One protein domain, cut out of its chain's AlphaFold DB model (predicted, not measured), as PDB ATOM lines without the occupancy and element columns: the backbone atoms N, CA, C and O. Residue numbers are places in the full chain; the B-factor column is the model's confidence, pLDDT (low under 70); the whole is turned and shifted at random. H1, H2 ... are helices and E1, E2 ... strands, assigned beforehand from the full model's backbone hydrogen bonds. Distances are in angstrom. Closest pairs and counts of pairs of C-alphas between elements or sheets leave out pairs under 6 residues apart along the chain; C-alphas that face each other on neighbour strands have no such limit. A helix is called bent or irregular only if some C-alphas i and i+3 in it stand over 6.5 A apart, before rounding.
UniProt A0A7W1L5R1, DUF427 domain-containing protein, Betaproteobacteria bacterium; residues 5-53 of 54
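Overview. This is residues 5 to 53 of the 54 residues of the protein "DUF427 domain-containing protein" of Betaproteobacteria bacterium (UniProt A0A7W1L5R1). A twisted three-stranded sheet, E1, E2 and E3, has the short helix H1 beyond one end, in the loop from E2 to E3, and a second small hairpin, E4 and E5, on the other side of E3 from E2, where residues 46 to 51 stick out. The printed part has 49 residues, in the order E1, E2, H1, E3, E4, E5; its class is mixed, helices and strands. Both sheets, E1 - E2 - E3 and E4 - E5, are antiparallel. The whole is loose, with a radius of gyration of the C-alphas of 12.7 A, and elongated, spanning 39 by 24 by 17 A.

Along the chain. E1, residues 5 to 9, begins at C-alpha 5 (5.481, -22.543, -25.755) and is 13.0 A long. E2, residues 14 to 21, is the longest strand at 18.0 A. H1, residues 27 to 32, begins at C-alpha 27 (25.034, -27.166, -20.153) and is 10.7 A long; it is irregular, but only just: C-alphas 28 and 31 are 6.8 A apart. E3 is residues 36 to 38, 6.5 A, E4 residues 45 to 47, 6.6 A, and E5 residues 50 to 52, 6.2 A, ending at C-alpha 52 (12.174, -30.678, -43.228).

Arrangement. E1 and E2 form a hairpin at 143 degrees, with N 8 and O 15 within hydrogen-bond range at 2.9 A. E3 is antiparallel to E2 at 129 degrees, with N 20 and O 37 at 2.8 A. This sheet is only just strongly twisted, its C-alphas up to 4.2 A off the best plane. H1 is not on it; 0 of its 2 O i to N i+4 pairs and 2 of its 3 O i to N i+3 pairs are within range. The closest C-alphas of E3 and E4, Phe 38 and Val 45, are 7.7 A apart. E4 and E5 form a hairpin at 137 degrees, with N 52 and O 45 at 2.8 A; E3 and E5 are apart.

Size, cuts and confidence. The C-alphas farthest apart, of Glu 12 and Gly 27, are 39.8 A apart. The printed part has no cut and no long link. Its mean pLDDT is 93.9, and no printed residue is under 70.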
ATOM      1  N   HIS A   5       6.302 -22.201 -24.602       95.50
ATOM      2  CA  HIS A   5       5.481 -22.543 -25.755       95.50
ATOM      3  C   HIS A   5       4.969 -21.296 -26.467       95.50
ATOM      4  O   HIS A   5       4.710 -20.265 -25.845       95.50
ATOM      5  N   TRP A   6       4.806 -21.421 -27.781       97.12
ATOM      6  CA  TRP A   6       4.409 -20.331 -28.658       97.12
ATOM      7  C   TRP A   6       3.261 -20.749 -29.570       97.12
ATOM      8  O   TRP A   6       3.275 -21.825 -30.174       97.12
ATOM      9  N   ASN A   7       2.285 -19.852 -29.701       97.69
ATOM     10  CA  ASN A   7       1.186 -19.972 -30.650       97.69
ATOM     11  C   ASN A   7       1.585 -19.342 -31.986       97.69
ATOM     12  O   ASN A   7       2.164 -18.255 -32.008       97.69
ATOM     13  N   LEU A   8       1.221 -19.986 -33.094       96.81
ATOM     14  CA  LEU A   8       1.396 -19.425 -34.431       96.81
ATOM     15  C   LEU A   8       0.087 -18.767 -34.869       96.81
ATOM     16  O   LEU A   8      -0.889 -19.458 -35.160       96.81
ATOM     17  N   ALA A   9       0.064 -17.437 -34.892       97.31
ATOM     18  CA  ALA A   9      -1.071 -16.671 -35.391       97.31
ATOM     19  C   ALA A   9      -0.957 -16.489 -36.912       97.31
ATOM     20  O   ALA A   9      -0.015 -15.863 -37.393       97.31
ATOM     21  N   GLY A  10      -1.914 -17.042 -37.654       94.75
ATOM     22  CA  GLY A  10      -2.153 -16.740 -39.063       94.75
ATOM     23  C   GLY A  10      -3.299 -15.741 -39.229       94.75
ATOM     24  O   GLY A  10      -3.920 -15.320 -38.254       94.75
ATOM     25  N   GLU A  11      -3.602 -15.377 -40.475       96.00
ATOM     26  CA  GLU A  11      -4.670 -14.411 -40.777       96.00
ATOM     27  C   GLU A  11      -6.062 -14.921 -40.370       96.00
ATOM     28  O   GLU A  11      -6.867 -14.165 -39.832       96.00
ATOM     29  N   GLU A  12      -6.335 -16.212 -40.588       95.69
ATOM     30  CA  GLU A  12      -7.659 -16.807 -40.354       95.69
ATOM     31  C   GLU A  12      -7.742 -17.650 -39.076       95.69
ATOM     32  O   GLU A  12      -8.828 -17.889 -38.545       95.69
ATOM     33  N   SER A  13      -6.608 -18.145 -38.573       96.12
ATOM     34  CA  SER A  13      -6.588 -19.061 -37.433       96.12
ATOM     35  C   SER A  13      -5.294 -18.969 -36.634       96.12
ATOM     36  O   SER A  13      -4.283 -18.451 -37.097       96.12
ATOM     37  N   THR A  14      -5.328 -19.475 -35.401       97.62
ATOM     38  CA  THR A  14      -4.145 -19.610 -34.549       97.62
ATOM     39  C   THR A  14      -3.901 -21.079 -34.239       97.62
ATOM     40  O   THR A  14      -4.761 -21.738 -33.653       97.62
ATOM     41  N   VAL A  15      -2.708 -21.573 -34.563       97.44
ATOM     42  CA  VAL A  15      -2.254 -22.908 -34.165       97.44
ATOM     43  C   VAL A  15      -1.694 -22.825 -32.747       97.44
ATOM     44  O   VAL A  15      -0.703 -22.136 -32.495       97.44
ATOM     45  N   GLN A  16      -2.359 -23.501 -31.810       97.69
ATOM     46  CA  GLN A  16      -1.971 -23.508 -30.398       97.69
ATOM     47  C   GLN A  16      -0.741 -24.387 -30.161       97.69
ATOM     48  O   GLN A  16      -0.680 -25.517 -30.666       97.69
ATOM     49  N   ASP A  17       0.203 -23.893 -29.359       96.06
ATOM     50  CA  ASP A  17       1.473 -24.546 -29.027       96.06
ATOM     51  C   ASP A  17       2.136 -25.136 -30.278       96.06
ATOM     52  O   ASP A  17       2.342 -26.348 -30.369       96.06
ATOM     53  N   ALA A  18       2.360 -24.299 -31.291       96.75
ATOM     54  CA  ALA A  18       2.957 -24.696 -32.565       96.75
ATOM     55  C   ALA A  18       4.472 -24.913 -32.444       96.75
ATOM     56  O   ALA A  18       5.045 -25.732 -33.166       96.75
ATOM     57  N   ALA A  19       5.104 -24.203 -31.509       96.81
ATOM     58  CA  ALA A  19       6.533 -24.274 -31.261       96.81
ATOM     59  C   ALA A  19       6.864 -24.146 -29.773       96.81
ATOM     60  O   ALA A  19       6.041 -23.700 -28.968       96.81
ATOM     61  N   TRP A  20       8.094 -24.497 -29.422       95.75
ATOM     62  CA  TRP A  20       8.681 -24.241 -28.117       95.75
ATOM     63  C   TRP A  20      10.112 -23.715 -28.248       95.75
ATOM     64  O   TRP A  20      10.787 -23.902 -29.259       95.75
ATOM     65  N   THR A  21      10.566 -23.036 -27.201       96.50
ATOM     66  CA  THR A  21      11.932 -22.517 -27.052       96.50
ATOM     67  C   THR A  21      12.480 -22.935 -25.694       96.50
ATOM     68  O   THR A  21      11.713 -23.155 -24.751       96.50
ATOM     69  N   LEU A  22      13.804 -23.005 -25.570       94.56
ATOM     70  CA  LEU A  22      14.491 -23.085 -24.282       94.56
ATOM     71  C   LEU A  22      15.201 -21.744 -24.041       94.56
ATOM     72  O   LEU A  22      16.274 -21.525 -24.591       94.56
ATOM     73  N   PRO A  23      14.613 -20.828 -23.248       91.44
ATOM     74  CA  PRO A  23      15.217 -19.521 -22.976       91.44
ATOM     75  C   PRO A  23      16.476 -19.614 -22.114       91.44
ATOM     76  O   PRO A  23      17.359 -18.776 -22.222       91.44
ATOM     77  N   ASN A  24      16.534 -20.630 -21.250       92.25
ATOM     78  CA  ASN A  24      17.683 -20.929 -20.401       92.25
ATOM     79  C   ASN A  24      18.027 -22.425 -20.551       92.25
ATOM     80  O   ASN A  24      17.648 -23.227 -19.686       92.25
ATOM     81  N   PRO A  25      18.642 -22.850 -21.674       90.69
ATOM     82  CA  PRO A  25      19.104 -24.223 -21.836       90.69
ATOM     83  C   PRO A  25      20.189 -24.562 -20.810       90.69
ATOM     84  O   PRO A  25      20.834 -23.688 -20.236       90.69
ATOM     85  N   LEU A  26      20.389 -25.854 -20.556       92.81
ATOM     86  CA  LEU A  26      21.351 -26.320 -19.560       92.81
ATOM     87  C   LEU A  26      22.584 -26.920 -20.238       92.81
ATOM     88  O   LEU A  26      22.456 -27.742 -21.145       92.81
ATOM     89  N   GLY A  27      23.768 -26.569 -19.733       92.38
ATOM     90  CA  GLY A  27      25.034 -27.166 -20.153       92.38
ATOM     91  C   GLY A  27      25.320 -26.957 -21.639       92.38
ATOM     92  O   GLY A  27      25.233 -25.845 -22.148       92.38
ATOM     93  N   GLU A  28      25.644 -28.040 -22.339       93.31
ATOM     94  CA  GLU A  28      25.995 -28.018 -23.767       93.31
ATOM     95  C   GLU A  28      24.842 -27.565 -24.676       93.31
ATOM     96  O   GLU A  28      25.077 -27.154 -25.808       93.31
ATOM     97  N   ALA A  29      23.599 -27.582 -24.182       90.94
ATOM     98  CA  ALA A  29      22.439 -27.114 -24.932       90.94
ATOM     99  C   ALA A  29      22.358 -25.579 -25.049       90.94
ATOM    100  O   ALA A  29      21.463 -25.082 -25.724       90.94
ATOM    101  N   ASP A  30      23.262 -24.807 -24.437       93.44
ATOM    102  CA  ASP A  30      23.268 -23.338 -24.570       93.44
ATOM    103  C   ASP A  30      23.385 -22.871 -26.036       93.44
ATOM    104  O   ASP A  30      22.911 -21.801 -26.411       93.44
ATOM    105  N   VAL A  31      23.920 -23.726 -26.914       94.69
ATOM    106  CA  VAL A  31      24.016 -23.473 -28.361       94.69
ATOM    107  C   VAL A  31      22.662 -23.309 -29.064       94.69
ATOM    108  O   VAL A  31      22.626 -22.760 -30.163       94.69
ATOM    109  N   ILE A  32      21.561 -23.773 -28.461       93.56
ATOM    110  CA  ILE A  32      20.200 -23.622 -29.004       93.56
ATOM    111  C   ILE A  32      19.396 -22.509 -28.309       93.56
ATOM    112  O   ILE A  32      18.188 -22.389 -28.535       93.56
ATOM    113  N   THR A  33      20.033 -21.676 -27.479       93.69
ATOM    114  CA  THR A  33      19.385 -20.502 -26.877       93.69
ATOM    115  C   THR A  33      18.812 -19.592 -27.966       93.69
ATOM    116  O   THR A  33      19.512 -19.174 -28.886       93.69
ATOM    117  N   GLY A  34      17.518 -19.279 -27.862       91.00
ATOM    118  CA  GLY A  34      16.808 -18.425 -28.821       91.00
ATOM    119  C   GLY A  34      16.329 -19.129 -30.097       91.00
ATOM    120  O   GLY A  34      15.678 -18.489 -30.923       91.00
ATOM    121  N   PHE A  35      16.592 -20.429 -30.259       95.12
ATOM    122  CA  PHE A  35      16.060 -21.212 -31.372       95.12
ATOM    123  C   PHE A  35      14.650 -21.722 -31.060       95.12
ATOM    124  O   PHE A  35      14.320 -22.052 -29.918       95.12
ATOM    125  N   PHE A  36      13.832 -21.815 -32.109       95.44
ATOM    126  CA  PHE A  36      12.507 -22.420 -32.065       95.44
ATOM    127  C   PHE A  36      12.575 -23.871 -32.524       95.44
ATOM    128  O   PHE A  36      13.225 -24.190 -33.519       95.44
ATOM    129  N   CYS A  37      11.847 -24.732 -31.827       94.44
ATOM    130  CA  CYS A  37      11.558 -26.088 -32.259       94.44
ATOM    131  C   CYS A  37      10.049 -26.219 -32.478       94.44
ATOM    132  O   CYS A  37       9.257 -25.679 -31.705       94.44
ATOM    133  N   PHE A  38       9.649 -26.899 -33.548       94.88
ATOM    134  CA  PHE A  38       8.267 -26.953 -34.018       94.88
ATOM    135  C   PHE A  38       7.685 -28.353 -33.834       94.88
ATOM    136  O   PHE A  38       8.404 -29.339 -33.949       94.88
ATOM    137  N   TYR A  39       6.381 -28.451 -33.568       93.62
ATOM    138  CA  TYR A  39       5.719 -29.754 -33.484       93.62
ATOM    139  C   TYR A  39       5.353 -30.267 -34.888       93.62
ATOM    140  O   TYR A  39       4.465 -29.681 -35.518       93.62
ATOM    141  N   PRO A  40       5.925 -31.390 -35.360       91.75
ATOM    142  CA  PRO A  40       5.727 -31.886 -36.730       91.75
ATOM    143  C   PRO A  40       4.283 -32.325 -37.010       91.75
ATOM    144  O   PRO A  40       3.838 -32.375 -38.150       91.75
ATOM    145  N   THR A  41       3.513 -32.634 -35.963       93.94
ATOM    146  CA  THR A  41       2.090 -32.990 -36.069       93.94
ATOM    147  C   THR A  41       1.173 -31.780 -36.231       93.94
ATOM    148  O   THR A  41      -0.022 -31.954 -36.465       93.94
ATOM    149  N   LYS A  42       1.703 -30.563 -36.071       94.69
ATOM    150  CA  LYS A  42       0.932 -29.314 -36.110       94.69
ATOM    151  C   LYS A  42       1.335 -28.401 -37.257       94.69
ATOM    152  O   LYS A  42       0.492 -27.645 -37.732       94.69
ATOM    153  N   VAL A  43       2.601 -28.442 -37.668       93.75
ATOM    154  CA  VAL A  43       3.139 -27.593 -38.733       93.75
ATOM    155  C   VAL A  43       4.101 -28.374 -39.618       93.75
ATOM    156  O   VAL A  43       4.771 -29.300 -39.167       93.75
ATOM    157  N   GLU A  44       4.190 -27.959 -40.877       94.19
ATOM    158  CA  GLU A  44       5.268 -28.358 -41.777       94.19
ATOM    159  C   GLU A  44       6.338 -27.266 -41.754       94.19
ATOM    160  O   GLU A  44       6.014 -26.077 -41.751       94.19
ATOM    161  N   VAL A  45       7.610 -27.660 -41.719       93.25
ATOM    162  CA  VAL A  45       8.731 -26.717 -41.709       93.25
ATOM    163  C   VAL A  45       9.481 -26.846 -43.024       93.25
ATOM    164  O   VAL A  45       9.844 -27.945 -43.432       93.25
ATOM    165  N   GLU A  46       9.729 -25.720 -43.679       94.00
ATOM    166  CA  GLU A  46      10.593 -25.626 -44.852       94.00
ATOM    167  C   GLU A  46      11.757 -24.691 -44.521       94.00
ATOM    168  O   GLU A  46      11.556 -23.600 -43.981       94.00
ATOM    169  N   ALA A  47      12.976 -25.117 -44.832       90.19
ATOM    170  CA  ALA A  47      14.176 -24.314 -44.672       90.19
ATOM    171  C   ALA A  47      14.965 -24.335 -45.981       90.19
ATOM    172  O   ALA A  47      15.237 -25.393 -46.534       90.19
ATOM    173  N   ASN A  48      15.346 -23.157 -46.480       94.00
ATOM    174  CA  ASN A  48      16.123 -23.012 -47.718       94.00
ATOM    175  C   ASN A  48      15.486 -23.673 -48.960       94.00
ATOM    176  O   ASN A  48      16.203 -24.123 -49.849       94.00
ATOM    177  N   GLY A  49      14.152 -23.718 -49.039       92.69
ATOM    178  CA  GLY A  49      13.443 -24.364 -50.149       92.69
ATOM    179  C   GLY A  49      13.267 -25.877 -49.992       92.69
ATOM    180  O   GLY A  49      12.725 -26.522 -50.886       92.69
ATOM    181  N   GLU A  50      13.730 -26.456 -48.882       92.00
ATOM    182  CA  GLU A  50      13.618 -27.882 -48.600       92.00
ATOM    183  C   GLU A  50      12.683 -28.123 -47.420       92.00
ATOM    184  O   GLU A  50      12.847 -27.564 -46.331       92.00
ATOM    185  N   ARG A  51      11.693 -28.992 -47.632       90.06
ATOM    186  CA  ARG A  51      10.819 -29.447 -46.556       90.06
ATOM    187  C   ARG A  51      11.634 -30.290 -45.580       90.06
ATOM    188  O   ARG A  51      12.186 -31.323 -45.957       90.06
ATOM    189  N   LEU A  52      11.635 -29.884 -44.318       86.19
ATOM    190  CA  LEU A  52      12.174 -30.678 -43.228       86.19
ATOM    191  C   LEU A  52      11.175 -31.785 -42.890       86.19
ATOM    192  O   LEU A  52      10.000 -31.538 -42.609       86.19
ATOM    193  N   VAL A  53      11.658 -33.018 -42.961       78.25
ATOM    194  CA  VAL A  53      10.957 -34.217 -42.512       78.25
ATOM    195  C   VAL A  53      11.720 -34.762 -41.311       78.25
ATOM    196  O   VAL A  53      12.922 -35.004 -41.414       78.25
TER     197      VAL A  53